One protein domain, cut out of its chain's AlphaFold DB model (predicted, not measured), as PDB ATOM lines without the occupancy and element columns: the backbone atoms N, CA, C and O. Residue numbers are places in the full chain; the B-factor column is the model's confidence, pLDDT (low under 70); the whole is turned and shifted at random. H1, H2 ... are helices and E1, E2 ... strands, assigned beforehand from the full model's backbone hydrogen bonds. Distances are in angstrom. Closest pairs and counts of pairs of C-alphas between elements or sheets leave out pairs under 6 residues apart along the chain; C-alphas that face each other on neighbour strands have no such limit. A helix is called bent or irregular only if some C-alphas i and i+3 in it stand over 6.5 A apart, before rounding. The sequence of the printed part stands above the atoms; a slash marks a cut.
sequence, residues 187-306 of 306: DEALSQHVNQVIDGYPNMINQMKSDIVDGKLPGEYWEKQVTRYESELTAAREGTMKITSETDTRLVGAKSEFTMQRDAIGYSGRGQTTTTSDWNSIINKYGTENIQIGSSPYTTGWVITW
ATOM      1  N   ASP A 187     305.999 217.200 197.829       95.31
ATOM      2  CA  ASP A 187     305.878 218.407 197.004       95.31
ATOM      3  C   ASP A 187     305.946 218.069 195.510       95.31
ATOM      4  O   ASP A 187     305.168 218.593 194.714       95.31
ATOM      5  N   GLU A 188     306.828 217.140 195.131       94.94
ATOM      6  CA  GLU A 188     306.897 216.633 193.764       94.94
ATOM      7  C   GLU A 188     305.617 215.879 193.387       94.94
ATOM      8  O   GLU A 188     305.077 216.112 192.310       94.94
ATOM      9  N   ALA A 189     305.080 215.038 194.279       95.00
ATOM     10  CA  ALA A 189     303.820 214.331 194.045       95.00
ATOM     11  C   ALA A 189     302.645 215.297 193.823       95.00
ATOM     12  O   ALA A 189     301.856 215.110 192.894       95.00
ATOM     13  N   LEU A 190     302.542 216.349 194.644       96.69
ATOM     14  CA  LEU A 190     301.524 217.384 194.482       96.69
ATOM     15  C   LEU A 190     301.725 218.147 193.170       96.69
ATOM     16  O   LEU A 190     300.770 218.319 192.418       96.69
ATOM     17  N   SER A 191     302.956 218.561 192.862       96.00
ATOM     18  CA  SER A 191     303.259 219.293 191.629       96.00
ATOM     19  C   SER A 191     302.966 218.470 190.375       96.00
ATOM     20  O   SER A 191     302.373 218.997 189.436       96.00
ATOM     21  N   GLN A 192     303.346 217.190 190.346       93.62
ATOM     22  CA  GLN A 192     303.060 216.292 189.226       93.62
ATOM     23  C   GLN A 192     301.550 216.138 189.015       93.62
ATOM     24  O   GLN A 192     301.076 216.225 187.882       93.62
ATOM     25  N   HIS A 193     300.788 215.964 190.098       95.69
ATOM     26  CA  HIS A 193     299.335 215.861 190.024       95.69
ATOM     27  C   HIS A 193     298.678 217.164 189.545       95.69
ATOM     28  O   HIS A 193     297.861 217.134 188.629       95.69
ATOM     29  N   VAL A 194     299.082 218.316 190.091       97.06
ATOM     30  CA  VAL A 194     298.605 219.636 189.645       97.06
ATOM     31  C   VAL A 194     298.856 219.830 188.147       97.06
ATOM     32  O   VAL A 194     297.942 220.227 187.427       97.06
ATOM     33  N   ASN A 195     300.053 219.490 187.656       94.75
ATOM     34  CA  ASN A 195     300.380 219.582 186.231       94.75
ATOM     35  C   ASN A 195     299.493 218.653 185.387       94.75
ATOM     36  O   ASN A 195     298.932 219.080 184.383       94.75
ATOM     37  N   GLN A 196     299.292 217.406 185.827       93.62
ATOM     38  CA  GLN A 196     298.396 216.460 185.156       93.62
ATOM     39  C   GLN A 196     296.966 217.008 185.039       93.62
ATOM     40  O   GLN A 196     296.338 216.878 183.986       93.62
ATOM     41  N   VAL A 197     296.449 217.614 186.107       96.31
ATOM     42  CA  VAL A 197     295.106 218.204 186.143       96.31
ATOM     43  C   VAL A 197     295.021 219.402 185.198       96.31
ATOM     44  O   VAL A 197     294.122 219.456 184.357       96.31
ATOM     45  N   ILE A 198     295.966 220.341 185.287       95.81
ATOM     46  CA  ILE A 198     295.979 221.560 184.467       95.81
ATOM     47  C   ILE A 198     296.081 221.231 182.974       95.81
ATOM     48  O   ILE A 198     295.334 221.811 182.180       95.81
ATOM     49  N   ASP A 199     296.949 220.288 182.603       92.69
ATOM     50  CA  ASP A 199     297.231 219.962 181.204       92.69
ATOM     51  C   ASP A 199     296.210 218.975 180.613       92.69
ATOM     52  O   ASP A 199     295.810 219.095 179.452       92.69
ATOM     53  N   GLY A 200     295.768 217.991 181.401       91.50
ATOM     54  CA  GLY A 200     294.942 216.881 180.926       91.50
ATOM     55  C   GLY A 200     293.438 217.131 181.003       91.50
ATOM     56  O   GLY A 200     292.692 216.751 180.091       91.50
ATOM     57  N   TYR A 201     292.957 217.768 182.075       95.81
ATOM     58  CA  TYR A 201     291.517 217.831 182.338       95.81
ATOM     59  C   TYR A 201     290.723 218.706 181.369       95.81
ATOM     60  O   TYR A 201     289.608 218.297 181.046       95.81
ATOM     61  N   PRO A 202     291.220 219.845 180.847       96.69
ATOM     62  CA  PRO A 202     290.427 220.674 179.941       96.69
ATOM     63  C   PRO A 202     289.889 219.901 178.728       96.69
ATOM     64  O   PRO A 202     288.699 219.972 178.422       96.69
ATOM     65  N   ASN A 203     290.740 219.107 178.074       94.69
ATOM     66  CA  ASN A 203     290.338 218.306 176.917       94.69
ATOM     67  C   ASN A 203     289.391 217.168 177.318       94.69
ATOM     68  O   ASN A 203     288.379 216.951 176.653       94.69
ATOM     69  N   MET A 204     289.682 216.479 178.425       93.62
ATOM     70  CA  MET A 204     288.849 215.386 178.931       93.62
ATOM     71  C   MET A 204     287.442 215.866 179.315       93.62
ATOM     72  O   MET A 204     286.454 215.256 178.911       93.62
ATOM     73  N   ILE A 205     287.336 216.978 180.049       96.88
ATOM     74  CA  ILE A 205     286.067 217.601 180.453       96.88
ATOM     75  C   ILE A 205     285.246 217.986 179.222       96.88
ATOM     76  O   ILE A 205     284.062 217.656 179.151       96.88
ATOM     77  N   ASN A 206     285.867 218.643 178.237       96.38
ATOM     78  CA  ASN A 206     285.185 219.030 177.002       96.38
ATOM     79  C   ASN A 206     284.651 217.808 176.241       96.38
ATOM     80  O   ASN A 206     283.508 217.827 175.785       96.38
ATOM     81  N   GLN A 207     285.442 216.735 176.160       95.19
ATOM     82  CA  GLN A 207     285.022 215.486 175.527       95.19
ATOM     83  C   GLN A 207     283.837 214.848 176.265       95.19
ATOM     84  O   GLN A 207     282.833 214.531 175.634       95.19
ATOM     85  N   MET A 208     283.901 214.726 177.596       95.06
ATOM     86  CA  MET A 208     282.797 214.165 178.391       95.06
ATOM     87  C   MET A 208     281.511 214.976 178.234       95.06
ATOM     88  O   MET A 208     280.447 214.396 178.038       95.06
ATOM     89  N   LYS A 209     281.595 216.313 178.265       96.19
ATOM     90  CA  LYS A 209     280.436 217.183 178.024       96.19
ATOM     91  C   LYS A 209     279.830 216.954 176.639       96.19
ATOM     92  O   LYS A 209     278.612 216.851 176.529       96.19
ATOM     93  N   SER A 210     280.664 216.838 175.603       96.50
ATOM     94  CA  SER A 210     280.200 216.530 174.245       96.50
ATOM     95  C   SER A 210     279.516 215.166 174.177       96.50
ATOM     96  O   SER A 210     278.432 215.052 173.617       96.50
ATOM     97  N   ASP A 211     280.109 214.133 174.775       95.38
ATOM     98  CA  ASP A 211     279.572 212.773 174.719       95.38
ATOM     99  C   ASP A 211     278.282 212.596 175.542       95.38
ATOM    100  O   ASP A 211     277.453 211.751 175.195       95.38
ATOM    101  N   ILE A 212     278.076 213.401 176.593       94.62
ATOM    102  CA  ILE A 212     276.794 213.496 177.312       94.62
ATOM    103  C   ILE A 212     275.718 214.092 176.396       94.62
ATOM    104  O   ILE A 212     274.638 213.519 176.264       94.62
ATOM    105  N   VAL A 213     276.017 215.214 175.729       94.88
ATOM    106  CA  VAL A 213     275.083 215.878 174.800       94.88
ATOM    107  C   VAL A 213     274.738 214.974 173.612       94.88
ATOM    108  O   VAL A 213     273.577 214.897 173.216       94.88
ATOM    109  N   ASP A 214     275.721 214.237 173.093       94.19
ATOM    110  CA  ASP A 214     275.554 213.278 171.995       94.19
ATOM    111  C   ASP A 214     274.835 211.980 172.418       94.19
ATOM    112  O   ASP A 214     274.583 211.109 171.583       94.19
ATOM    113  N   GLY A 215     274.542 211.799 173.711       92.31
ATOM    114  CA  GLY A 215     273.902 210.597 174.246       92.31
ATOM    115  C   GLY A 215     274.788 209.344 174.258       92.31
ATOM    116  O   GLY A 215     274.278 208.238 174.445       92.31
ATOM    117  N   LYS A 216     276.107 209.484 174.073       94.69
ATOM    118  CA  LYS A 216     277.084 208.381 174.175       94.69
ATOM    119  C   LYS A 216     277.395 208.025 175.630       94.69
ATOM    120  O   LYS A 216     277.758 206.885 175.913       94.69
ATOM    121  N   LEU A 217     277.250 208.990 176.541       91.19
ATOM    122  CA  LEU A 217     277.414 208.814 177.981       91.19
ATOM    123  C   LEU A 217     276.104 209.141 178.723       91.19
ATOM    124  O   LEU A 217     275.482 210.162 178.436       91.19
ATOM    125  N   PRO A 218     275.667 208.313 179.694       89.81
ATOM    126  CA  PRO A 218     274.458 208.588 180.472       89.81
ATOM    127  C   PRO A 218     274.619 209.819 181.385       89.81
ATOM    128  O   PRO A 218     275.498 209.843 182.243       89.81
ATOM    129  N   GLY A 219     273.726 210.806 181.241       82.25
ATOM    130  CA  GLY A 219     273.831 212.129 181.877       82.25
ATOM    131  C   GLY A 219     274.095 212.121 183.386       82.25
ATOM    132  O   GLY A 219     275.131 212.613 183.808       82.25
ATOM    133  N   GLU A 220     273.240 211.512 184.217       89.06
ATOM    134  CA  GLU A 220     273.298 211.719 185.681       89.06
ATOM    135  C   GLU A 220     274.645 211.337 186.332       89.06
ATOM    136  O   GLU A 220     275.163 212.055 187.190       89.06
ATOM    137  N   TYR A 221     275.228 210.199 185.948       89.88
ATOM    138  CA  TYR A 221     276.515 209.764 186.499       89.88
ATOM    139  C   TYR A 221     277.674 210.598 185.944       89.88
ATOM    140  O   TYR A 221     278.545 211.030 186.699       89.88
ATOM    141  N   TRP A 222     277.688 210.837 184.631       91.75
ATOM    142  CA  TRP A 222     278.803 211.517 183.974       91.75
ATOM    143  C   TRP A 222     278.804 213.027 184.213       91.75
ATOM    144  O   TRP A 222     279.876 213.612 184.314       91.75
ATOM    145  N   GLU A 223     277.648 213.654 184.425       94.31
ATOM    146  CA  GLU A 223     277.542 215.048 184.875       94.31
ATOM    147  C   GLU A 223     278.176 215.242 186.260       94.31
ATOM    148  O   GLU A 223     278.900 216.217 186.486       94.31
ATOM    149  N   LYS A 224     277.987 214.279 187.177       92.69
ATOM    150  CA  LYS A 224     278.666 214.283 188.485       92.69
ATOM    151  C   LYS A 224     280.184 214.151 188.328       92.69
ATOM    152  O   LYS A 224     280.923 214.861 189.006       92.69
ATOM    153  N   GLN A 225     280.659 213.303 187.410       92.62
ATOM    154  CA  GLN A 225     282.096 213.178 187.121       92.62
ATOM    155  C   GLN A 225     282.683 214.458 186.519       92.62
ATOM    156  O   GLN A 225     283.740 214.908 186.956       92.62
ATOM    157  N   VAL A 226     281.984 215.082 185.567       95.62
ATOM    158  CA  VAL A 226     282.375 216.379 184.997       95.62
ATOM    159  C   VAL A 226     282.504 217.427 186.101       95.62
ATOM    160  O   VAL A 226     283.543 218.074 186.191       95.62
ATOM    161  N   THR A 227     281.512 217.525 186.989       95.81
ATOM    162  CA  THR A 227     281.534 218.469 188.118       95.81
ATOM    163  C   THR A 227     282.741 218.230 189.036       95.81
ATOM    164  O   THR A 227     283.416 219.179 189.436       95.81
ATOM    165  N   ARG A 228     283.062 216.963 189.338       93.94
ATOM    166  CA  ARG A 228     284.241 216.597 190.142       93.94
ATOM    167  C   ARG A 228     285.542 217.046 189.473       93.94
ATOM    168  O   ARG A 228     286.364 217.683 190.126       93.94
ATOM    169  N   TYR A 229     285.715 216.763 188.182       95.62
ATOM    170  CA  TYR A 229     286.914 217.168 187.442       95.62
ATOM    171  C   TYR A 229     287.038 218.688 187.289       95.62
ATOM    172  O   TYR A 229     288.145 219.217 187.326       95.62
ATOM    173  N   GLU A 230     285.927 219.412 187.151       97.56
ATOM    174  CA  GLU A 230     285.933 220.878 187.128       97.56
ATOM    175  C   GLU A 230     286.338 221.481 188.477       97.56
ATOM    176  O   GLU A 230     287.107 222.445 188.510       97.56
ATOM    177  N   SER A 231     285.867 220.902 189.586       97.69
ATOM    178  CA  SER A 231     286.277 221.303 190.935       97.69
ATOM    179  C   SER A 231     287.774 221.081 191.152       97.69
ATOM    180  O   SER A 231     288.463 221.981 191.630       97.69
ATOM    181  N   GLU A 232     288.289 219.928 190.731       97.88
ATOM    182  CA  GLU A 232     289.712 219.591 190.817       97.88
ATOM    183  C   GLU A 232     290.566 220.527 189.943       97.88
ATOM    184  O   GLU A 232     291.547 221.101 190.410       97.88
ATOM    185  N   LEU A 233     290.143 220.791 188.702       97.94
ATOM    186  CA  LEU A 233     290.815 221.743 187.810       97.94
ATOM    187  C   LEU A 233     290.838 223.167 188.377       97.94
ATOM    188  O   LEU A 233     291.831 223.880 188.224       97.94
ATOM    189  N   THR A 234     289.753 223.587 189.026       98.25
ATOM    190  CA  THR A 234     289.674 224.898 189.680       98.25
ATOM    191  C   THR A 234     290.671 224.976 190.829       98.25
ATOM    192  O   THR A 234     291.492 225.891 190.863       98.25
ATOM    193  N   ALA A 235     290.689 223.971 191.706       98.00
ATOM    194  CA  ALA A 235     291.606 223.937 192.837       98.00
ATOM    195  C   ALA A 235     293.085 223.889 192.425       98.00
ATOM    196  O   ALA A 235     293.927 224.534 193.053       98.00
ATOM    197  N   ALA A 236     293.406 223.174 191.341       97.06
ATOM    198  CA  ALA A 236     294.752 223.154 190.775       97.06
ATOM    199  C   ALA A 236     295.182 224.546 190.287       97.06
ATOM    200  O   ALA A 236     296.293 224.989 190.570       97.06
ATOM    201  N   ARG A 237     294.292 225.266 189.587       96.94
ATOM    202  CA  ARG A 237     294.558 226.622 189.073       96.94
ATOM    203  C   ARG A 237     294.668 227.671 190.177       96.94
ATOM    204  O   ARG A 237     295.442 228.612 190.041       96.94
ATOM    205  N   GLU A 238     293.891 227.517 191.243       97.69
ATOM    206  CA  GLU A 238     293.876 228.435 192.388       97.69
ATOM    207  C   GLU A 238     294.951 228.109 193.437       97.69
ATOM    208  O   GLU A 238     295.178 228.902 194.350       97.69
ATOM    209  N   GLY A 239     295.631 226.962 193.317       95.50
ATOM    210  CA  GLY A 239     296.656 226.527 194.267       95.50
ATOM    211  C   GLY A 239     296.092 226.133 195.635       95.50
ATOM    212  O   GLY A 239     296.774 226.281 196.648       95.50
ATOM    213  N   THR A 240     294.843 225.661 195.690       97.50
ATOM    214  CA  THR A 240     294.154 225.304 196.943       97.50
ATOM    215  C   THR A 240     294.280 223.826 197.312       97.50
ATOM    216  O   THR A 240     293.909 223.445 198.426       97.50
ATOM    217  N   MET A 241     294.851 223.006 196.424       97.69
ATOM    218  CA  MET A 241     295.140 221.596 196.687       97.69
ATOM    219  C   MET A 241     296.123 221.420 197.849       97.69
ATOM    220  O   MET A 241     297.117 222.139 197.960       97.69
ATOM    221  N   LYS A 242     295.878 220.418 198.699       97.06
ATOM    222  CA  LYS A 242     296.749 220.087 199.837       97.06
ATOM    223  C   LYS A 242     297.150 218.630 199.795       97.06
ATOM    224  O   LYS A 242     296.287 217.772 199.673       97.06
ATOM    225  N   ILE A 243     298.436 218.349 199.982       97.69
ATOM    226  CA  ILE A 243     298.945 216.988 200.158       97.69
ATOM    227  C   ILE A 243     299.278 216.724 201.626       97.69
ATOM    228  O   ILE A 243     299.855 217.567 202.309       97.69
ATOM    229  N   THR A 244     298.908 215.549 202.125       96.75
ATOM    230  CA  THR A 244     299.215 215.104 203.489       96.75
ATOM    231  C   THR A 244     299.739 213.674 203.463       96.75
ATOM    232  O   THR A 244     299.154 212.820 202.799       96.75
ATOM    233  N   SER A 245     300.808 213.388 204.209       95.81
ATOM    234  CA  SER A 245     301.285 212.015 204.410       95.81
ATOM    235  C   SER A 245     300.259 211.176 205.172       95.81
ATOM    236  O   SER A 245     299.726 211.623 206.188       95.81
ATOM    237  N   GLU A 246     300.056 209.936 204.743       95.69
ATOM    238  CA  GLU A 246     299.222 208.942 205.407       95.69
ATOM    239  C   GLU A 246     300.035 207.677 205.694       95.69
ATOM    240  O   GLU A 246     300.599 207.050 204.796       95.69
ATOM    241  N   THR A 247     300.086 207.300 206.970       92.81
ATOM    242  CA  THR A 247     300.807 206.112 207.442       92.81
ATOM    243  C   THR A 247     299.872 204.957 207.778       92.81
ATOM    244  O   THR A 247     300.340 203.828 207.927       92.81
ATOM    245  N   ASP A 248     298.567 205.209 207.934       93.56
ATOM    246  CA  ASP A 248     297.590 204.139 208.123       93.56
ATOM    247  C   ASP A 248     297.377 203.401 206.799       93.56
ATOM    248  O   ASP A 248     296.715 203.886 205.882       93.56
ATOM    249  N   THR A 249     297.924 202.190 206.714       91.19
ATOM    250  CA  THR A 249     297.871 201.352 205.511       91.19
ATOM    251  C   THR A 249     296.467 200.858 205.165       91.19
ATOM    252  O   THR A 249     296.258 200.366 204.056       91.19
ATOM    253  N   ARG A 250     295.489 201.002 206.071       92.38
ATOM    254  CA  ARG A 250     294.066 200.777 205.763       92.38
ATOM    255  C   ARG A 250     293.485 201.936 204.954       92.38
ATOM    256  O   ARG A 250     292.643 201.720 204.085       92.38
ATOM    257  N   LEU A 251     293.946 203.158 205.233       93.88
ATOM    258  CA  LEU A 251     293.510 204.365 204.533       93.88
ATOM    259  C   LEU A 251     294.265 204.533 203.216       93.88
ATOM    260  O   LEU A 251     293.628 204.758 202.191       93.88
ATOM    261  N   VAL A 252     295.589 204.362 203.225       95.81
ATOM    262  CA  VAL A 252     296.427 204.395 202.020       95.81
ATOM    263  C   VAL A 252     297.428 203.242 202.054       95.81
ATOM    264  O   VAL A 252     298.489 203.305 202.672       95.81
ATOM    265  N   GLY A 253     297.075 202.163 201.363       91.50
ATOM    266  CA  GLY A 253     297.921 200.999 201.144       91.50
ATOM    267  C   GLY A 253     298.742 201.138 199.865       91.50
ATOM    268  O   GLY A 253     298.216 201.491 198.811       91.50
ATOM    269  N   ALA A 254     300.028 200.811 199.951       89.44
ATOM    270  CA  ALA A 254     300.955 200.805 198.827       89.44
ATOM    271  C   ALA A 254     301.381 199.372 198.505       89.44
ATOM    272  O   ALA A 254     301.909 198.665 199.368       89.44
ATOM    273  N   LYS A 255     301.203 198.950 197.254       86.06
ATOM    274  CA  LYS A 255     301.736 197.688 196.749       86.06
ATOM    275  C   LYS A 255     302.802 197.983 195.701       86.06
ATOM    276  O   LYS A 255     302.505 198.450 194.602       86.06
ATOM    277  N   SER A 256     304.052 197.717 196.070       79.12
ATOM    278  CA  SER A 256     305.194 197.809 195.162       79.12
ATOM    279  C   SER A 256     305.144 196.639 194.186       79.12
ATOM    280  O   SER A 256     305.390 195.494 194.566       79.12
ATOM    281  N   GLU A 257     304.782 196.918 192.936       78.88
ATOM    282  CA  GLU A 257     304.707 195.919 191.868       78.88
ATOM    283  C   GLU A 257     305.735 196.185 190.765       78.88
ATOM    284  O   GLU A 257     305.609 195.577 189.708       78.88
ATOM    285  N   PHE A 258     306.751 197.031 191.029       82.44
ATOM    286  CA  PHE A 258     307.804 197.451 190.089       82.44
ATOM    287  C   PHE A 258     308.420 196.259 189.361       82.44
ATOM    288  O   PHE A 258     309.373 195.616 189.805       82.44
ATOM    289  N   THR A 259     307.855 195.927 188.217       85.06
ATOM    290  CA  THR A 259     308.229 194.749 187.458       85.06
ATOM    291  C   THR A 259     308.308 195.136 186.010       85.06
ATOM    292  O   THR A 259     307.469 195.870 185.502       85.06
ATOM    293  N   MET A 260     309.314 194.586 185.357       90.94
ATOM    294  CA  MET A 260     309.427 194.533 183.917       90.94
ATOM    295  C   MET A 260     309.495 193.065 183.549       90.94
ATOM    296  O   MET A 260     310.208 192.286 184.194       90.94
ATOM    297  N   GLN A 261     308.733 192.678 182.540       89.81
ATOM    298  CA  GLN A 261     308.766 191.331 182.005       89.81
ATOM    299  C   GLN A 261     308.748 191.359 180.484       89.81
ATOM    300  O   GLN A 261     308.160 192.254 179.879       89.81
ATOM    301  N   ARG A 262     309.378 190.361 179.874       90.75
ATOM    302  CA  ARG A 262     309.283 190.085 178.447       90.75
ATOM    303  C   ARG A 262     308.341 188.905 178.231       90.75
ATOM    304  O   ARG A 262     308.570 187.828 178.775       90.75
ATOM    305  N   ASP A 263     307.313 189.108 177.422       86.19
ATOM    306  CA  ASP A 263     306.386 188.075 176.971       86.19
ATOM    307  C   ASP A 263     306.439 187.919 175.437       86.19
ATOM    308  O   ASP A 263     307.360 188.400 174.773       86.19
ATOM    309  N   ALA A 264     305.483 187.177 174.870       78.88
ATOM    310  CA  ALA A 264     305.416 186.928 173.430       78.88
ATOM    311  C   ALA A 264     305.068 188.178 172.597       78.88
ATOM    312  O   ALA A 264     305.306 188.181 171.392       78.88
ATOM    313  N   ILE A 265     304.496 189.213 173.219       79.50
ATOM    314  CA  ILE A 265     304.009 190.438 172.568       79.50
ATOM    315  C   ILE A 265     305.036 191.568 172.725       79.50
ATOM    316  O   ILE A 265     305.118 192.452 171.873       79.50
ATOM    317  N   GLY A 266     305.867 191.526 173.767       87.06
ATOM    318  CA  GLY A 266     306.966 192.464 173.948       87.06
ATOM    319  C   GLY A 266     307.361 192.616 175.408       87.06
ATOM    320  O   GLY A 266     307.420 191.643 176.155       87.06
ATOM    321  N   TYR A 267     307.669 193.848 175.803       86.62
ATOM    322  CA  TYR A 267     307.960 194.191 177.191       86.62
ATOM    323  C   TYR A 267     306.723 194.804 177.840       86.62
ATOM    324  O   TYR A 267     306.094 195.690 177.265       86.62
ATOM    325  N   SER A 268     306.397 194.360 179.049       86.44
ATOM    326  CA  SER A 268     305.355 194.962 179.874       86.44
ATOM    327  C   SER A 268     305.907 195.343 181.243       86.44
ATOM    328  O   SER A 268     306.711 194.617 181.833       86.44
ATOM    329  N   GLY A 269     305.469 196.504 181.730       85.00
ATOM    330  CA  GLY A 269     305.850 197.059 183.020       85.00
ATOM    331  C   GLY A 269     304.645 197.258 183.931       85.00
ATOM    332  O   GLY A 269     303.559 197.595 183.459       85.00
ATOM    333  N   ARG A 270     304.824 197.069 185.239       84.75
ATOM    334  CA  ARG A 270     303.887 197.557 186.265       84.75
ATOM    335  C   ARG A 270     304.671 198.309 187.327       84.75
ATOM    336  O   ARG A 270     305.727 197.841 187.731       84.75
ATOM    337  N   GLY A 271     304.174 199.475 187.726       84.31
ATOM    338  CA  GLY A 271     304.794 200.329 188.738       84.31
ATOM    339  C   GLY A 271     304.211 200.087 190.128       84.31
ATOM    340  O   GLY A 271     304.148 198.956 190.610       84.31
ATOM    341  N   GLN A 272     303.773 201.163 190.774       87.50
ATOM    342  CA  GLN A 272     303.142 201.121 192.088       87.50
ATOM    343  C   GLN A 272     301.620 201.125 191.978       87.50
ATOM    344  O   GLN A 272     301.046 201.956 191.277       87.50
ATOM    345  N   THR A 273     300.967 200.248 192.738       87.81
ATOM    346  CA  THR A 273     299.513 200.277 192.912       87.81
ATOM    347  C   THR A 273     299.195 200.851 194.290       87.81
ATOM    348  O   THR A 273     299.675 200.340 195.304       87.81
ATOM    349  N   THR A 274     298.375 201.905 194.334       91.31
ATOM    350  CA  THR A 274     297.862 202.483 195.586       91.31
ATOM    351  C   THR A 274     296.409 202.071 195.772       91.31
ATOM    352  O   THR A 274     295.616 202.146 194.837       91.31
ATOM    353  N   THR A 275     296.051 201.636 196.975       91.81
ATOM    354  CA  THR A 275     294.701 201.178 197.311       91.81
ATOM    355  C   THR A 275     294.231 201.790 198.616       91.81
ATOM    356  O   THR A 275     295.035 202.068 199.497       91.81
ATOM    357  N   THR A 276     292.922 201.891 198.790       92.50
ATOM    358  CA  THR A 276     292.299 202.110 200.096       92.50
ATOM    359  C   THR A 276     291.271 201.016 200.336       92.50
ATOM    360  O   THR A 276     290.606 200.578 199.394       92.50
ATOM    361  N   SER A 277     291.166 200.535 201.573       86.69
ATOM    362  CA  SER A 277     290.129 199.577 201.965       86.69
ATOM    363  C   SER A 277     288.960 200.238 202.696       86.69
ATOM    364  O   SER A 277     287.978 199.556 202.986       86.69
ATOM    365  N   ASP A 278     289.038 201.545 202.971       92.31
ATOM    366  CA  ASP A 278     288.041 202.265 203.762       92.31
ATOM    367  C   ASP A 278     287.891 203.733 203.322       92.31
ATOM    368  O   ASP A 278     288.382 204.672 203.959       92.31
ATOM    369  N   TRP A 279     287.164 203.930 202.216       92.94
ATOM    370  CA  TRP A 279     286.819 205.261 201.705       92.94
ATOM    371  C   TRP A 279     285.984 206.087 202.696       92.94
ATOM    372  O   TRP A 279     286.086 207.308 202.721       92.94
ATOM    373  N   ASN A 280     285.183 205.462 203.559       95.12
ATOM    374  CA  ASN A 280     284.395 206.223 204.528       95.12
ATOM    375  C   ASN A 280     285.299 206.827 205.608       95.12
ATOM    376  O   ASN A 280     285.158 207.998 205.956       95.12
ATOM    377  N   SER A 281     286.262 206.056 206.117       95.44
ATOM    378  CA  SER A 281     287.218 206.567 207.100       95.44
ATOM    379  C   SER A 281     288.138 207.643 206.523       95.44
ATOM    380  O   SER A 281     288.437 208.601 207.233       95.44
ATOM    381  N   ILE A 282     288.558 207.538 205.253       95.06
ATOM    382  CA  ILE A 282     289.387 208.585 204.634       95.06
ATOM    383  C   ILE A 282     288.588 209.888 204.461       95.06
ATOM    384  O   ILE A 282     289.060 210.943 204.876       95.06
ATOM    385  N   ILE A 283     287.340 209.818 203.986       95.62
ATOM    386  CA  ILE A 283     286.458 210.990 203.857       95.62
ATOM    387  C   ILE A 283     286.208 211.631 205.226       95.62
ATOM    388  O   ILE A 283     286.359 212.840 205.376       95.62
ATOM    389  N   ASN A 284     285.915 210.832 206.256       96.25
ATOM    390  CA  ASN A 284     285.696 211.340 207.613       96.25
ATOM    391  C   ASN A 284     286.949 211.994 208.212       96.25
ATOM    392  O   ASN A 284     286.840 212.994 208.919       96.25
ATOM    393  N   LYS A 285     288.139 211.441 207.944       96.88
ATOM    394  CA  LYS A 285     289.408 211.980 208.447       96.88
ATOM    395  C   LYS A 285     289.758 213.320 207.801       96.88
ATOM    396  O   LYS A 285     290.229 214.217 208.495       96.88
ATOM    397  N   TYR A 286     289.554 213.440 206.491       95.69
ATOM    398  CA  TYR A 286     289.949 214.618 205.713       95.69
ATOM    399  C   TYR A 286     288.817 215.637 205.514       95.69
ATOM    400  O   TYR A 286     289.076 216.761 205.089       95.69
ATOM    401  N   GLY A 287     287.579 215.281 205.865       95.94
ATOM    402  CA  GLY A 287     286.420 216.174 205.867       95.94
ATOM    403  C   GLY A 287     285.884 216.540 204.480       95.94
ATOM    404  O   GLY A 287     285.160 217.525 204.364       95.94
ATOM    405  N   THR A 288     286.246 215.794 203.433       93.94
ATOM    406  CA  THR A 288     285.833 216.053 202.046       93.94
ATOM    407  C   THR A 288     285.787 214.760 201.229       93.94
ATOM    408  O   THR A 288     286.492 213.803 201.540       93.94
ATOM    409  N   GLU A 289     284.966 214.728 200.179       93.00
ATOM    410  CA  GLU A 289     284.921 213.639 199.186       93.00
ATOM    411  C   GLU A 289     285.892 213.872 198.012       93.00
ATOM    412  O   GLU A 289     286.198 212.958 197.242       93.00
ATOM    413  N   ASN A 290     286.415 215.092 197.893       94.56
ATOM    414  CA  ASN A 290     287.406 215.494 196.904       94.56
ATOM    415  C   ASN A 290     288.795 215.025 197.335       94.56
ATOM    416  O   ASN A 290     289.574 215.764 197.942       94.56
ATOM    417  N   ILE A 291     289.051 213.745 197.090       94.94
ATOM    418  CA  ILE A 291     290.262 213.065 197.522       94.94
ATOM    419  C   ILE A 291     290.905 212.325 196.349       94.94
ATOM    420  O   ILE A 291     290.230 211.649 195.565       94.94
ATOM    421  N   GLN A 292     292.233 212.381 196.301       95.12
ATOM    422  CA  GLN A 292     293.080 211.452 195.567       95.12
ATOM    423  C   GLN A 292     294.120 210.844 196.508       95.12
ATOM    424  O   GLN A 292     294.775 211.547 197.270       95.12
ATOM    425  N   ILE A 293     294.298 209.527 196.434       96.12
ATOM    426  CA  ILE A 293     295.351 208.821 197.171       96.12
ATOM    427  C   ILE A 293     296.532 208.527 196.251       96.12
ATOM    428  O   ILE A 293     296.359 208.297 195.053       96.12
ATOM    429  N   GLY A 294     297.731 208.484 196.815       94.62
ATOM    430  CA  GLY A 294     298.926 208.071 196.090       94.62
ATOM    431  C   GLY A 294     299.979 207.477 197.012       94.62
ATOM    432  O   GLY A 294     299.859 207.509 198.237       94.62
ATOM    433  N   SER A 295     300.992 206.864 196.413       93.19
ATOM    434  CA  SER A 295     302.147 206.329 197.128       93.19
ATOM    435  C   SER A 295     303.350 206.199 196.188       93.19
ATOM    436  O   SER A 295     303.185 206.115 194.970       93.19
ATOM    437  N   SER A 296     304.558 206.199 196.753       91.12
ATOM    438  CA  SER A 296     305.839 206.135 196.038       91.12
ATOM    439  C   SER A 296     306.786 205.176 196.762       91.12
ATOM    440  O   SER A 296     306.602 204.954 197.960       91.12
ATOM    441  N   PRO A 297     307.804 204.591 196.106       87.62
ATOM    442  CA  PRO A 297     308.845 203.859 196.819       87.62
ATOM    443  C   PRO A 297     309.722 204.775 197.690       87.62
ATOM    444  O   PRO A 297     310.468 204.268 198.528       87.62
ATOM    445  N   TYR A 298     309.650 206.096 197.493       86.88
ATOM    446  CA  TYR A 298     310.486 207.090 198.175       86.88
ATOM    447  C   TYR A 298     309.774 207.813 199.324       86.88
ATOM    448  O   TYR A 298     310.429 208.426 200.163       86.88
ATOM    449  N   THR A 299     308.444 207.734 199.393       85.31
ATOM    450  CA  THR A 299     307.636 208.413 200.412       85.31
ATOM    451  C   THR A 299     306.571 207.472 200.964       85.31
ATOM    452  O   THR A 299     306.165 206.512 200.312       85.31
ATOM    453  N   THR A 300     306.055 207.757 202.159       86.75
ATOM    454  CA  THR A 300     304.836 207.093 202.649       86.75
ATOM    455  C   THR A 300     303.664 207.339 201.698       86.75
ATOM    456  O   THR A 300     303.737 208.218 200.835       86.75
ATOM    457  N   GLY A 301     302.565 206.603 201.883       93.25
ATOM    458  CA  GLY A 301     301.296 206.951 201.249       93.25
ATOM    459  C   GLY A 301     300.908 208.406 201.525       93.25
ATOM    460  O   GLY A 301     301.387 209.024 202.483       93.25
ATOM    461  N   TRP A 302     300.066 208.971 200.670       96.44
ATOM    462  CA  TRP A 302     299.576 210.334 200.812       96.44
ATOM    463  C   TRP A 302     298.150 210.489 200.304       96.44
ATOM    464  O   TRP A 302     297.626 209.660 199.556       96.44
ATOM    465  N   VAL A 303     297.552 211.602 200.714       97.75
ATOM    466  CA  VAL A 303     296.214 212.046 200.344       97.75
ATOM    467  C   VAL A 303     296.313 213.479 199.839       97.75
ATOM    468  O   VAL A 303     296.867 214.332 200.533       97.75
ATOM    469  N   ILE A 304     295.804 213.727 198.636       98.06
ATOM    470  CA  ILE A 304     295.592 215.058 198.067       98.06
ATOM    471  C   ILE A 304     294.114 215.407 198.228       98.06
ATOM    472  O   ILE A 304     293.260 214.591 197.878       98.06
ATOM    473  N   THR A 305     293.820 216.595 198.750       97.94
ATOM    474  CA  THR A 305     292.455 217.115 198.909       97.94
ATOM    475  C   THR A 305     292.258 218.441 198.185       97.94
ATOM    476  O   THR A 305     293.222 219.200 198.030       97.94
ATOM    477  N   TRP A 306     291.015 218.723 197.774       96.31
ATOM    478  CA  TRP A 306     290.604 219.992 197.162       96.31
ATOM    479  C   TRP A 306     289.162 220.411 197.473       96.31
ATOM    480  O   TRP A 306     288.343 219.559 197.886       96.31
TER     481      TRP A 306
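Overview. This is residues 187 to 306 of the 306 residues of an uncharacterized protein of Rhodopseudomonas palustris (strain BisA53) (UniProt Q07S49). A small three-stranded sheet, E1, E5 and E4, has one arm of the bent helix H1 over one face and the short helix H3 over the other. The helical hairpin H1b and H2 and the long strand hairpin E2 and E3 make a wide V, and residues 262 to 267 stick out at the latter's tip. The printed part has 120 residues, with three named helices and five named strands in the order H1 H2 E1 E2 E3 H3 E4 E5, class mixed; both sheets are antiparallel. It is only just loose, close to compact, with a radius of gyration of the C-alphas of 16.8 A and spans of 44 by 41 by 25 A.

Arrangement. E5, residues 301 to 305, is the inner strand between E1, residues 242 to 246, and E4, residues 291 to 294; N 244 and O 303, 2.9 A, and N 302 and O 294, 2.8 A, are within hydrogen-bond range. H1, residues 187 to 213, was assigned by its hydrogen bonds as one helix but is bent, C-alphas 199 and 202 being 7.0 A apart; its arms are H1a, residues 187 to 199, and H1b, residues 202 to 213. H1a is on the sheet at a height of 10.1 A, closest at the C-alphas of Leu 190 and Ile 243, 6.2 A. H3, residues 279 to 286, is on the opposite face at 9.8 A, closest at the C-alphas of Ile 283 and Ile 291, 7.7 A. H2, residues 219 to 238, only grazes the sheet; it touches H1b, closest at the C-alphas of Ile 212 and Gly 219, 5.6 A, opposite ways at a shallow tilt of 20 degrees. E2, residues 253 to 262, and E3, residues 267 to 275, form a hairpin with N 255 and O 273 at 2.8 A; the closest C-alphas of E3 and E4 are Thr 274 and Gly 294, 5.7 A. Every O i to N i+4 pair is within hydrogen-bond range in H1a, H1b and H3, and 15 of 16 in H2.

Along the chain. H1a begins at C-alpha 187 (305.878, 218.407, 197.004); E5 ends at C-alpha 305 (292.455, 217.115, 198.909). H2 measures 27.9 A, E2 27.6 A and E3 25.1 A.

Size, cuts and confidence. The C-alphas farthest apart, Ala 264 and Gly 287, are 47.6 A apart. The printed part has no cut and no long link, and no printed residue is under 70 in pLDDT.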